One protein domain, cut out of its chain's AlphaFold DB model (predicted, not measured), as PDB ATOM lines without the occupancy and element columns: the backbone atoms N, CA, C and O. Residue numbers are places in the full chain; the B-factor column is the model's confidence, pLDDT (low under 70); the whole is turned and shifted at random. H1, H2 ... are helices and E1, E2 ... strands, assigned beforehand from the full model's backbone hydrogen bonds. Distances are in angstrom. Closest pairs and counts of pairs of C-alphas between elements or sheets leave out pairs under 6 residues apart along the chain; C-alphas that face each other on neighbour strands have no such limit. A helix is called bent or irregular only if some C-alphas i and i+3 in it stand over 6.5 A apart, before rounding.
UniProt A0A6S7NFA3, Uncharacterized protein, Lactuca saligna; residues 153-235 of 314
ATOM      1  N   GLU A 153     177.330 159.720 122.841       87.44
ATOM      2  CA  GLU A 153     177.878 160.237 124.097       87.44
ATOM      3  C   GLU A 153     177.701 159.206 125.222       87.44
ATOM      4  O   GLU A 153     176.625 158.624 125.415       87.44
ATOM      5  N   CYS A 154     178.759 158.970 125.987       86.69
ATOM      6  CA  CYS A 154     178.754 157.998 127.060       86.69
ATOM      7  C   CYS A 154     179.536 158.448 128.292       86.69
ATOM      8  O   CYS A 154     180.524 159.177 128.222       86.69
ATOM      9  N   GLU A 155     179.078 157.951 129.433       89.81
ATOM     10  CA  GLU A 155     179.773 157.988 130.709       89.81
ATOM     11  C   GLU A 155     180.637 156.728 130.829       89.81
ATOM     12  O   GLU A 155     180.158 155.597 130.669       89.81
ATOM     13  N   LEU A 156     181.921 156.925 131.118       87.12
ATOM     14  CA  LEU A 156     182.877 155.856 131.365       87.12
ATOM     15  C   LEU A 156     182.872 155.484 132.842       87.12
ATOM     16  O   LEU A 156     183.120 156.321 133.714       87.12
ATOM     17  N   LEU A 157     182.599 154.210 133.106       85.88
ATOM     18  CA  LEU A 157     182.435 153.669 134.445       85.88
ATOM     19  C   LEU A 157     183.651 152.839 134.858       85.88
ATOM     20  O   LEU A 157     184.253 152.128 134.052       85.88
ATOM     21  N   VAL A 158     183.987 152.904 136.142       83.38
ATOM     22  CA  VAL A 158     185.047 152.122 136.776       83.38
ATOM     23  C   VAL A 158     184.503 151.492 138.049       83.38
ATOM     24  O   VAL A 158     183.975 152.186 138.916       83.38
ATOM     25  N   ASN A 159     184.665 150.177 138.181       78.19
ATOM     26  CA  ASN A 159     184.327 149.478 139.414       78.19
ATOM     27  C   ASN A 159     185.493 149.607 140.401       78.19
ATOM     28  O   ASN A 159     186.575 149.061 140.168       78.19
ATOM     29  N   VAL A 160     185.265 150.314 141.507       70.75
ATOM     30  CA  VAL A 160     186.178 150.370 142.653       70.75
ATOM     31  C   VAL A 160     185.496 149.673 143.825       70.75
ATOM     32  O   VAL A 160     184.507 150.177 144.363       70.75
ATOM     33  N   ALA A 161     186.026 148.508 144.208       71.56
ATOM     34  CA  ALA A 161     185.382 147.592 145.152       71.56
ATOM     35  C   ALA A 161     183.941 147.260 144.708       71.56
ATOM     36  O   ALA A 161     183.774 146.708 143.623       71.56
ATOM     37  N   ASP A 162     182.935 147.641 145.498       73.62
ATOM     38  CA  ASP A 162     181.510 147.383 145.235       73.62
ATOM     39  C   ASP A 162     180.763 148.619 144.701       73.62
ATOM     40  O   ASP A 162     179.535 148.644 144.635       73.62
ATOM     41  N   THR A 163     181.498 149.673 144.324       75.25
ATOM     42  CA  THR A 163     180.921 150.923 143.813       75.25
ATOM     43  C   THR A 163     181.331 151.181 142.372       75.25
ATOM     44  O   THR A 163     182.488 150.998 141.991       75.25
ATOM     45  N   GLN A 164     180.369 151.627 141.567       79.62
ATOM     46  CA  GLN A 164     180.591 152.017 140.184       79.62
ATOM     47  C   GLN A 164     180.746 153.541 140.112       79.62
ATOM     48  O   GLN A 164     179.829 154.280 140.472       79.62
ATOM     49  N   LEU A 165     181.916 154.011 139.685       83.19
ATOM     50  CA  LEU A 165     182.267 155.432 139.612       83.19
ATOM     51  C   LEU A 165     182.288 155.907 138.162       83.19
ATOM     52  O   LEU A 165     182.835 155.219 137.303       83.19
ATOM     53  N   ILE A 166     181.751 157.099 137.904       86.81
ATOM     54  CA  ILE A 166     181.883 157.781 136.611       86.81
ATOM     55  C   ILE A 166     183.217 158.530 136.616       86.81
ATOM     56  O   ILE A 166     183.409 159.440 137.422       86.81
ATOM     57  N   VAL A 167     184.146 158.139 135.743       86.56
ATOM     58  CA  VAL A 167     185.509 158.705 135.715       86.56
ATOM     59  C   VAL A 167     185.725 159.716 134.597       86.56
ATOM     60  O   VAL A 167     186.550 160.619 134.739       86.56
ATOM     61  N   ALA A 168     184.978 159.592 133.502       87.88
ATOM     62  CA  ALA A 168     185.119 160.442 132.329       87.88
ATOM     63  C   ALA A 168     183.863 160.408 131.449       87.88
ATOM     64  O   ALA A 168     183.085 159.454 131.511       87.88
ATOM     65  N   ASN A 169     183.710 161.427 130.608       89.25
ATOM     66  CA  ASN A 169     182.741 161.478 129.518       89.25
ATOM     67  C   ASN A 169     183.471 161.292 128.188       89.25
ATOM     68  O   ASN A 169     184.607 161.748 128.013       89.25
ATOM     69  N   GLY A 170     182.821 160.637 127.234       90.44
ATOM     70  CA  GLY A 170     183.395 160.446 125.912       90.44
ATOM     71  C   GLY A 170     182.374 160.112 124.841       90.44
ATOM     72  O   GLY A 170     181.170 160.050 125.085       90.44
ATOM     73  N   ILE A 171     182.884 159.868 123.640       86.75
ATOM     74  CA  ILE A 171     182.104 159.457 122.477       86.75
ATOM     75  C   ILE A 171     182.480 158.021 122.126       86.75
ATOM     76  O   ILE A 171     183.607 157.728 121.716       86.75
ATOM     77  N   ALA A 172     181.513 157.117 122.264       86.19
ATOM     78  CA  ALA A 172     181.621 155.740 121.811       86.19
ATOM     79  C   ALA A 172     181.371 155.661 120.301       86.19
ATOM     80  O   ALA A 172     180.347 156.126 119.791       86.19
ATOM     81  N   TRP A 173     182.307 155.052 119.579       80.75
ATOM     82  CA  TRP A 173     182.248 154.910 118.129       80.75
ATOM     83  C   TRP A 173     181.535 153.617 117.708       80.75
ATOM     84  O   TRP A 173     181.661 152.589 118.385       80.75
ATOM     85  N   PRO A 174     180.799 153.640 116.581       71.06
ATOM     86  CA  PRO A 174     180.067 152.476 116.108       71.06
ATOM     87  C   PRO A 174     180.998 151.308 115.778       71.06
ATOM     88  O   PRO A 174     182.075 151.475 115.210       71.06
ATOM     89  N   THR A 175     180.576 150.104 116.164       64.19
ATOM     90  CA  THR A 175     181.393 148.882 116.083       64.19
ATOM     91  C   THR A 175     181.171 148.127 114.765       64.19
ATOM     92  O   THR A 175     180.893 146.931 114.776       64.19
ATOM     93  N   SER A 176     181.210 148.817 113.622       53.53
ATOM     94  CA  SER A 176     181.024 148.183 112.303       53.53
ATOM     95  C   SER A 176     182.312 147.611 111.699       53.53
ATOM     96  O   SER A 176     182.236 146.815 110.769       53.53
ATOM     97  N   GLU A 177     183.485 147.970 112.220       50.78
ATOM     98  CA  GLU A 177     184.776 147.438 111.763       50.78
ATOM     99  C   GLU A 177     185.278 146.402 112.760       50.78
ATOM    100  O   GLU A 177     185.579 146.745 113.894       50.78
ATOM    101  N   THR A 178     185.335 145.137 112.348       50.12
ATOM    102  CA  THR A 178     185.497 143.939 113.190       50.12
ATOM    103  C   THR A 178     186.905 143.694 113.742       50.12
ATOM    104  O   THR A 178     187.096 142.718 114.470       50.12
ATOM    105  N   VAL A 179     187.890 144.547 113.448       48.28
ATOM    106  CA  VAL A 179     189.280 144.350 113.889       48.28
ATOM    107  C   VAL A 179     189.948 145.687 114.193       48.28
ATOM    108  O   VAL A 179     190.039 146.564 113.339       48.28
ATOM    109  N   ILE A 180     190.463 145.831 115.414       48.03
ATOM    110  CA  ILE A 180     191.340 146.937 115.812       48.03
ATOM    111  C   ILE A 180     192.501 146.306 116.582       48.03
ATOM    112  O   ILE A 180     192.263 145.561 117.530       48.03
ATOM    113  N   HIS A 181     193.741 146.558 116.154       46.94
ATOM    114  CA  HIS A 181     194.957 145.943 116.718       46.94
ATOM    115  C   HIS A 181     194.921 144.400 116.750       46.94
ATOM    116  O   HIS A 181     195.358 143.778 117.715       46.94
ATOM    117  N   SER A 182     194.380 143.774 115.697       46.84
ATOM    118  CA  SER A 182     194.387 142.311 115.510       46.84
ATOM    119  C   SER A 182     193.620 141.492 116.564       46.84
ATOM    120  O   SER A 182     193.805 140.279 116.638       46.84
ATOM    121  N   GLN A 183     192.732 142.113 117.354       47.47
ATOM    122  CA  GLN A 183     191.865 141.418 118.315       47.47
ATOM    123  C   GLN A 183     190.374 141.538 117.939       47.47
ATOM    124  O   GLN A 183     189.924 142.624 117.560       47.47
ATOM    125  N   PRO A 184     189.589 140.445 118.039       47.16
ATOM    126  CA  PRO A 184     188.169 140.450 117.703       47.16
ATOM    127  C   PRO A 184     187.346 141.243 118.725       47.16
ATOM    128  O   PRO A 184     187.465 141.077 119.942       47.16
ATOM    129  N   ILE A 185     186.465 142.098 118.213       57.22
ATOM    130  CA  ILE A 185     185.677 143.043 119.004       57.22
ATOM    131  C   ILE A 185     184.366 142.397 119.464       57.22
ATOM    132  O   ILE A 185     183.297 142.696 118.935       57.22
ATOM    133  N   SER A 186     184.417 141.505 120.455       58.28
ATOM    134  CA  SER A 186     183.174 141.065 121.115       58.28
ATOM    135  C   SER A 186     182.875 141.847 122.400       58.28
ATOM    136  O   SER A 186     181.715 142.156 122.667       58.28
ATOM    137  N   THR A 187     183.890 142.276 123.164       65.25
ATOM    138  CA  THR A 187     183.680 142.807 124.532       65.25
ATOM    139  C   THR A 187     184.068 144.274 124.764       65.25
ATOM    140  O   THR A 187     183.737 144.827 125.818       65.25
ATOM    141  N   ARG A 188     184.740 144.935 123.812       74.81
ATOM    142  CA  ARG A 188     185.279 146.304 123.964       74.81
ATOM    143  C   ARG A 188     184.790 147.247 122.861       74.81
ATOM    144  O   ARG A 188     184.373 146.794 121.803       74.81
ATOM    145  N   VAL A 189     184.812 148.553 123.111       77.69
ATOM    146  CA  VAL A 189     184.382 149.613 122.181       77.69
ATOM    147  C   VAL A 189     185.447 150.704 122.125       77.69
ATOM    148  O   VAL A 189     186.077 151.001 123.137       77.69
ATOM    149  N   LYS A 190     185.646 151.301 120.943       84.69
ATOM    150  CA  LYS A 190     186.456 152.515 120.776       84.69
ATOM    151  C   LYS A 190     185.728 153.692 121.412       84.69
ATOM    152  O   LYS A 190     184.641 154.051 120.954       84.69
ATOM    153  N   VAL A 191     186.333 154.298 122.421       85.44
ATOM    154  CA  VAL A 191     185.822 155.516 123.046       85.44
ATOM    155  C   VAL A 191     186.876 156.603 122.929       85.44
ATOM    156  O   VAL A 191     188.033 156.390 123.284       85.44
ATOM    157  N   GLN A 192     186.472 157.757 122.411       87.50
ATOM    158  CA  GLN A 192     187.255 158.983 122.493       87.50
ATOM    159  C   GLN A 192     186.867 159.701 123.782       87.50
ATOM    160  O   GLN A 192     185.681 159.925 124.008       87.50
ATOM    161  N   VAL A 193     187.838 160.026 124.630       87.88
ATOM    162  CA  VAL A 193     187.567 160.686 125.913       87.88
ATOM    163  C   VAL A 193     187.635 162.198 125.746       87.88
ATOM    164  O   VAL A 193     188.674 162.736 125.353       87.88
ATOM    165  N   ASP A 194     186.539 162.877 126.075       86.44
ATOM    166  CA  ASP A 194     186.399 164.322 125.883       86.44
ATOM    167  C   ASP A 194     186.629 165.094 127.184       86.44
ATOM    168  O   ASP A 194     187.299 166.125 127.182       86.44
ATOM    169  N   GLU A 195     186.117 164.580 128.306       88.62
ATOM    170  CA  GLU A 195     186.198 165.241 129.608       88.62
ATOM    171  C   GLU A 195     186.512 164.236 130.718       88.62
ATOM    172  O   GLU A 195     185.963 163.135 130.761       88.62
ATOM    173  N   ILE A 196     187.376 164.631 131.651       87.50
ATOM    174  CA  ILE A 196     187.738 163.838 132.826       87.50
ATOM    175  C   ILE A 196     187.272 164.558 134.084       87.50
ATOM    176  O   ILE A 196     187.481 165.760 134.254       87.50
ATOM    177  N   PHE A 197     186.718 163.799 135.028       82.31
ATOM    178  CA  PHE A 197     186.422 164.323 136.353       82.31
ATOM    179  C   PHE A 197     187.724 164.498 137.149       82.31
ATOM    180  O   PHE A 197     188.366 163.517 137.523       82.31
ATOM    181  N   LYS A 198     188.093 165.754 137.452       79.38
ATOM    182  CA  LYS A 198     189.370 166.126 138.107       79.38
ATOM    183  C   LYS A 198     189.704 165.319 139.365       79.38
ATOM    184  O   LYS A 198     190.856 164.985 139.619       79.38
ATOM    185  N   ILE A 199     188.677 164.958 140.137       77.75
ATOM    186  CA  ILE A 199     188.800 164.152 141.363       77.75
ATOM    187  C   ILE A 199     189.395 162.751 141.125       77.75
ATOM    188  O   ILE A 199     189.889 162.136 142.068       77.75
ATOM    189  N   TYR A 200     189.384 162.261 139.882       79.44
ATOM    190  CA  TYR A 200     189.865 160.933 139.500       79.44
ATOM    191  C   TYR A 200     191.094 160.958 138.578       79.44
ATOM    192  O   TYR A 200     191.526 159.896 138.141       79.44
ATOM    193  N   GLU A 201     191.712 162.117 138.316       78.44
ATOM    194  CA  GLU A 201     192.862 162.261 137.398       78.44
ATOM    195  C   GLU A 201     194.031 161.309 137.697       78.44
ATOM    196  O   GLU A 201     194.668 160.785 136.781       78.44
ATOM    197  N   ASN A 202     194.296 161.064 138.983       79.00
ATOM    198  CA  ASN A 202     195.408 160.233 139.452       79.00
ATOM    199  C   ASN A 202     195.006 158.776 139.736       79.00
ATOM    200  O   ASN A 202     195.780 158.031 140.337       79.00
ATOM    201  N   LEU A 203     193.802 158.354 139.335       77.00
ATOM    202  CA  LEU A 203     193.374 156.969 139.498       77.00
ATOM    203  C   LEU A 203     194.143 156.069 138.507       77.00
ATOM    204  O   LEU A 203     194.187 156.385 137.313       77.00
ATOM    205  N   PRO A 204     194.756 154.959 138.962       72.69
ATOM    206  CA  PRO A 204     195.481 154.053 138.081       72.69
ATOM    207  C   PRO A 204     194.508 153.257 137.203       72.69
ATOM    208  O   PRO A 204     193.660 152.508 137.695       72.69
ATOM    209  N   MET A 205     194.653 153.396 135.887       67.56
ATOM    210  CA  MET A 205     193.737 152.831 134.884       67.56
ATOM    211  C   MET A 205     193.881 151.316 134.707       67.56
ATOM    212  O   MET A 205     192.932 150.616 134.334       67.56
ATOM    213  N   HIS A 206     195.053 150.791 135.062       56.78
ATOM    214  CA  HIS A 206     195.425 149.390 134.879       56.78
ATOM    215  C   HIS A 206     194.515 148.397 135.631       56.78
ATOM    216  O   HIS A 206     194.462 147.215 135.281       56.78
ATOM    217  N   ALA A 207     193.762 148.867 136.633       51.91
ATOM    218  CA  ALA A 207     192.788 148.061 137.365       51.91
ATOM    219  C   ALA A 207     191.542 147.695 136.529       51.91
ATOM    220  O   ALA A 207     190.877 146.710 136.846       51.91
ATOM    221  N   VAL A 208     191.234 148.449 135.465       51.22
ATOM    222  CA  VAL A 208     189.930 148.382 134.779       51.22
ATOM    223  C   VAL A 208     190.059 147.969 133.319       51.22
ATOM    224  O   VAL A 208     189.361 147.063 132.869       51.22
ATOM    225  N   THR A 209     190.961 148.595 132.563       56.97
ATOM    226  CA  THR A 209     191.061 148.362 131.112       56.97
ATOM    227  C   THR A 209     192.062 147.274 130.745       56.97
ATOM    228  O   THR A 209     191.975 146.724 129.645       56.97
ATOM    229  N   ARG A 210     192.968 146.892 131.661       53.62
ATOM    230  CA  ARG A 210     194.050 145.911 131.416       53.62
ATOM    231  C   ARG A 210     194.823 146.171 130.111       53.62
ATOM    232  O   ARG A 210     195.267 145.229 129.467       53.62
ATOM    233  N   THR A 211     194.911 147.423 129.682       53.03
ATOM    234  CA  THR A 211     195.714 147.847 128.535       53.03
ATOM    235  C   THR A 211     196.959 148.533 129.073       53.03
ATOM    236  O   THR A 211     196.853 149.438 129.895       53.03
ATOM    237  N   GLU A 212     198.130 148.087 128.619       53.72
ATOM    238  CA  GLU A 212     199.442 148.590 129.059       53.72
ATOM    239  C   GLU A 212     199.709 150.040 128.612       53.72
ATOM    240  O   GLU A 212     200.662 150.670 129.054       53.72
ATOM    241  N   GLU A 213     198.849 150.588 127.752       59.28
ATOM    242  CA  GLU A 213     199.050 151.874 127.084       59.28
ATOM    243  C   GLU A 213     198.751 153.092 127.974       59.28
ATOM    244  O   GLU A 213     199.208 154.192 127.668       59.28
ATOM    245  N   VAL A 214     197.997 152.935 129.076       67.56
ATOM    246  CA  VAL A 214     197.556 154.073 129.904       67.56
ATOM    247  C   VAL A 214     197.690 153.802 131.404       67.56
ATOM    248  O   VAL A 214     196.948 153.012 131.986       67.56
ATOM    249  N   GLU A 215     198.609 154.524 132.053       72.44
ATOM    250  CA  GLU A 215     198.887 154.387 133.490       72.44
ATOM    251  C   GLU A 215     197.843 155.093 134.380       72.44
ATOM    252  O   GLU A 215     197.371 154.512 135.359       72.44
ATOM    253  N   TYR A 216     197.410 156.308 134.015       80.19
ATOM    254  CA  TYR A 216     196.506 157.149 134.818       80.19
ATOM    255  C   TYR A 216     195.332 157.684 133.999       80.19
ATOM    256  O   TYR A 216     195.476 157.931 132.802       80.19
ATOM    257  N   VAL A 217     194.198 157.953 134.658       80.69
ATOM    258  CA  VAL A 217     193.003 158.528 134.010       80.69
ATOM    259  C   VAL A 217     193.330 159.830 133.282       80.69
ATOM    260  O   VAL A 217     192.894 159.992 132.152       80.69
ATOM    261  N   LYS A 218     194.153 160.723 133.848       81.75
ATOM    262  CA  LYS A 218     194.537 161.995 133.199       81.75
ATOM    263  C   LYS A 218     195.152 161.835 131.801       81.75
ATOM    264  O   LYS A 218     195.043 162.738 130.983       81.75
ATOM    265  N   HIS A 219     195.791 160.698 131.521       82.06
ATOM    266  CA  HIS A 219     196.390 160.419 130.214       82.06
ATOM    267  C   HIS A 219     195.348 159.993 129.168       82.06
ATOM    268  O   HIS A 219     195.685 159.879 127.997       82.06
ATOM    269  N   LEU A 220     194.094 159.766 129.574       82.75
ATOM    270  CA  LEU A 220     193.007 159.433 128.660       82.75
ATOM    271  C   LEU A 220     192.502 160.646 127.878       82.75
ATOM    272  O   LEU A 220     191.907 160.455 126.821       82.75
ATOM    273  N   LEU A 221     192.712 161.868 128.372       82.81
ATOM    274  CA  LEU A 221     192.113 163.066 127.787       82.81
ATOM    275  C   LEU A 221     192.522 163.210 126.317       82.81
ATOM    276  O   LEU A 221     193.709 163.191 126.000       82.81
ATOM    277  N   HIS A 222     191.537 163.355 125.429       78.50
ATOM    278  CA  HIS A 222     191.721 163.461 123.977       78.50
ATOM    279  C   HIS A 222     192.359 162.237 123.301       78.50
ATOM    280  O   HIS A 222     192.741 162.308 122.133       78.50
ATOM    281  N   THR A 223     192.445 161.100 123.993       81.06
ATOM    282  CA  THR A 223     192.910 159.838 123.406       81.06
ATOM    283  C   THR A 223     191.735 158.941 123.030       81.06
ATOM    284  O   THR A 223     190.639 159.023 123.595       81.06
ATOM    285  N   ILE A 224     191.968 158.073 122.043       81.56
ATOM    286  CA  ILE A 224     191.033 157.016 121.667       81.56
ATOM    287  C   ILE A 224     191.497 155.743 122.358       81.56
ATOM    288  O   ILE A 224     192.584 155.246 122.079       81.56
ATOM    289  N   VAL A 225     190.656 155.201 123.230       81.81
ATOM    290  CA  VAL A 225     190.958 153.996 124.000       81.81
ATOM    291  C   VAL A 225     189.921 152.912 123.779       81.81
ATOM    292  O   VAL A 225     188.775 153.161 123.399       81.81
ATOM    293  N   GLN A 226     190.325 151.672 124.040       82.00
ATOM    294  CA  GLN A 226     189.394 150.555 124.100       82.00
ATOM    295  C   GLN A 226     188.791 150.452 125.500       82.00
ATOM    296  O   GLN A 226     189.506 150.222 126.475       82.00
ATOM    297  N   TRP A 227     187.466 150.554 125.588       83.25
ATOM    298  CA  TRP A 227     186.735 150.469 126.849       83.25
ATOM    299  C   TRP A 227     185.796 149.255 126.889       83.25
ATOM    300  O   TRP A 227     185.156 148.947 125.879       83.25
ATOM    301  N   PRO A 228     185.691 148.534 128.020       81.50
ATOM    302  CA  PRO A 228     184.759 147.416 128.142       81.50
ATOM    303  C   PRO A 228     183.298 147.866 128.025       81.50
ATOM    304  O   PRO A 228     182.877 148.802 128.700       81.50
ATOM    305  N   ARG A 229     182.497 147.145 127.227       76.00
ATOM    306  CA  ARG A 229     181.080 147.476 126.969       76.00
ATOM    307  C   ARG A 229     180.226 147.568 128.229       76.00
ATOM    308  O   ARG A 229     179.387 148.451 128.330       76.00
ATOM    309  N   TYR A 230     180.451 146.675 129.192       80.12
ATOM    310  CA  TYR A 230     179.700 146.650 130.452       80.12
ATOM    311  C   TYR A 230     179.977 147.868 131.351       80.12
ATOM    312  O   TYR A 230     179.262 148.081 132.324       80.12
ATOM    313  N   ALA A 231     181.024 148.641 131.051       83.12
ATOM    314  CA  ALA A 231     181.447 149.808 131.817       83.12
ATOM    315  C   ALA A 231     181.231 151.117 131.038       83.12
ATOM    316  O   ALA A 231     181.920 152.109 131.274       83.12
ATOM    317  N   ILE A 232     180.297 151.105 130.086       84.50
ATOM    318  CA  ILE A 232     179.850 152.272 129.331       84.50
ATOM    319  C   ILE A 232     178.383 152.488 129.674       84.50
ATOM    320  O   ILE A 232     177.557 151.596 129.478       84.50
ATOM    321  N   LYS A 233     178.045 153.684 130.150       86.81
ATOM    322  CA  LYS A 233     176.658 154.107 130.325       86.81
ATOM    323  C   LYS A 233     176.313 155.125 129.253       86.81
ATOM    324  O   LYS A 233     176.910 156.190 129.162       86.81
ATOM    325  N   VAL A 234     175.372 154.752 128.396       84.00
ATOM    326  CA  VAL A 234     174.939 155.584 127.277       84.00
ATOM    327  C   VAL A 234     174.107 156.746 127.810       84.00
ATOM    328  O   VAL A 234     173.101 156.528 128.491       84.00
ATOM    329  N   VAL A 235     174.513 157.975 127.496       80.75
ATOM    330  CA  VAL A 235     173.756 159.170 127.867       80.75
ATOM    331  C   VAL A 235     172.673 159.366 126.814       80.75
ATOM    332  O   VAL A 235     172.864 160.035 125.801       80.75
TER     333      VAL A 235
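This is residues 153 to 235 of the 314 residues of an uncharacterized protein of Lactuca saligna (UniProt A0A6S7NFA3). A folded sheet, one antiparallel sheet bent back on itself, makes this domain: E4 and E3 face E1 and E5, E2 is the hinge, and the short helix H1, four residues, is on the sheet. The order across is E4 E3 E2 E1 E5. The 83 printed residues run E1 E2 E3 H1 E4 E5, mostly strand, with under half in named elements; the whole is compact, radius of gyration of the C-alphas 12.1 A, spans 35 by 28 by 27 A.

Find C-alpha 153 at (177.878, 160.237, 124.097); E1 runs 22.6 A to residue 160. E2, residues 163 to 172, 22.5 A, bends by 75 degrees at residue 169. Next come E3, residues 188 to 196, H1, 217 to 220, E4, 224 to 228, and E5, 232 to 234, ending at C-alpha 234 (174.939, 155.584, 127.277).

Look for these N and O atoms within hydrogen-bond range: N 156 and O 168 in hairpin E1 and E2, 2.8 A; N 171 and O 192 in hairpin E2 and E3, 2.8 A; N 191 and O 225 in the antiparallel neighbours E3 and E4, 2.9 A; N 155 and O 233 in the antiparallel neighbours E1 and E5, 2.8 A. E1, E2 and E3 form a meander, each strand the antiparallel neighbour of the one before. H1, too short for an O i to N i+4 pair, is on the sheet at a height of 8.1 A, only just over E3 with 3 C-alphas; the closest C-alphas are Val 193 and Leu 220, 6.2 A.

The farthest C-alphas, Thr 178 and Ile 199, are 34.8 A apart. The printed part has no cut. Links E2 to E3 and E3 to H1 are long. Expect pLDDT under 70 at residues 175 to 187 and 205 to 214.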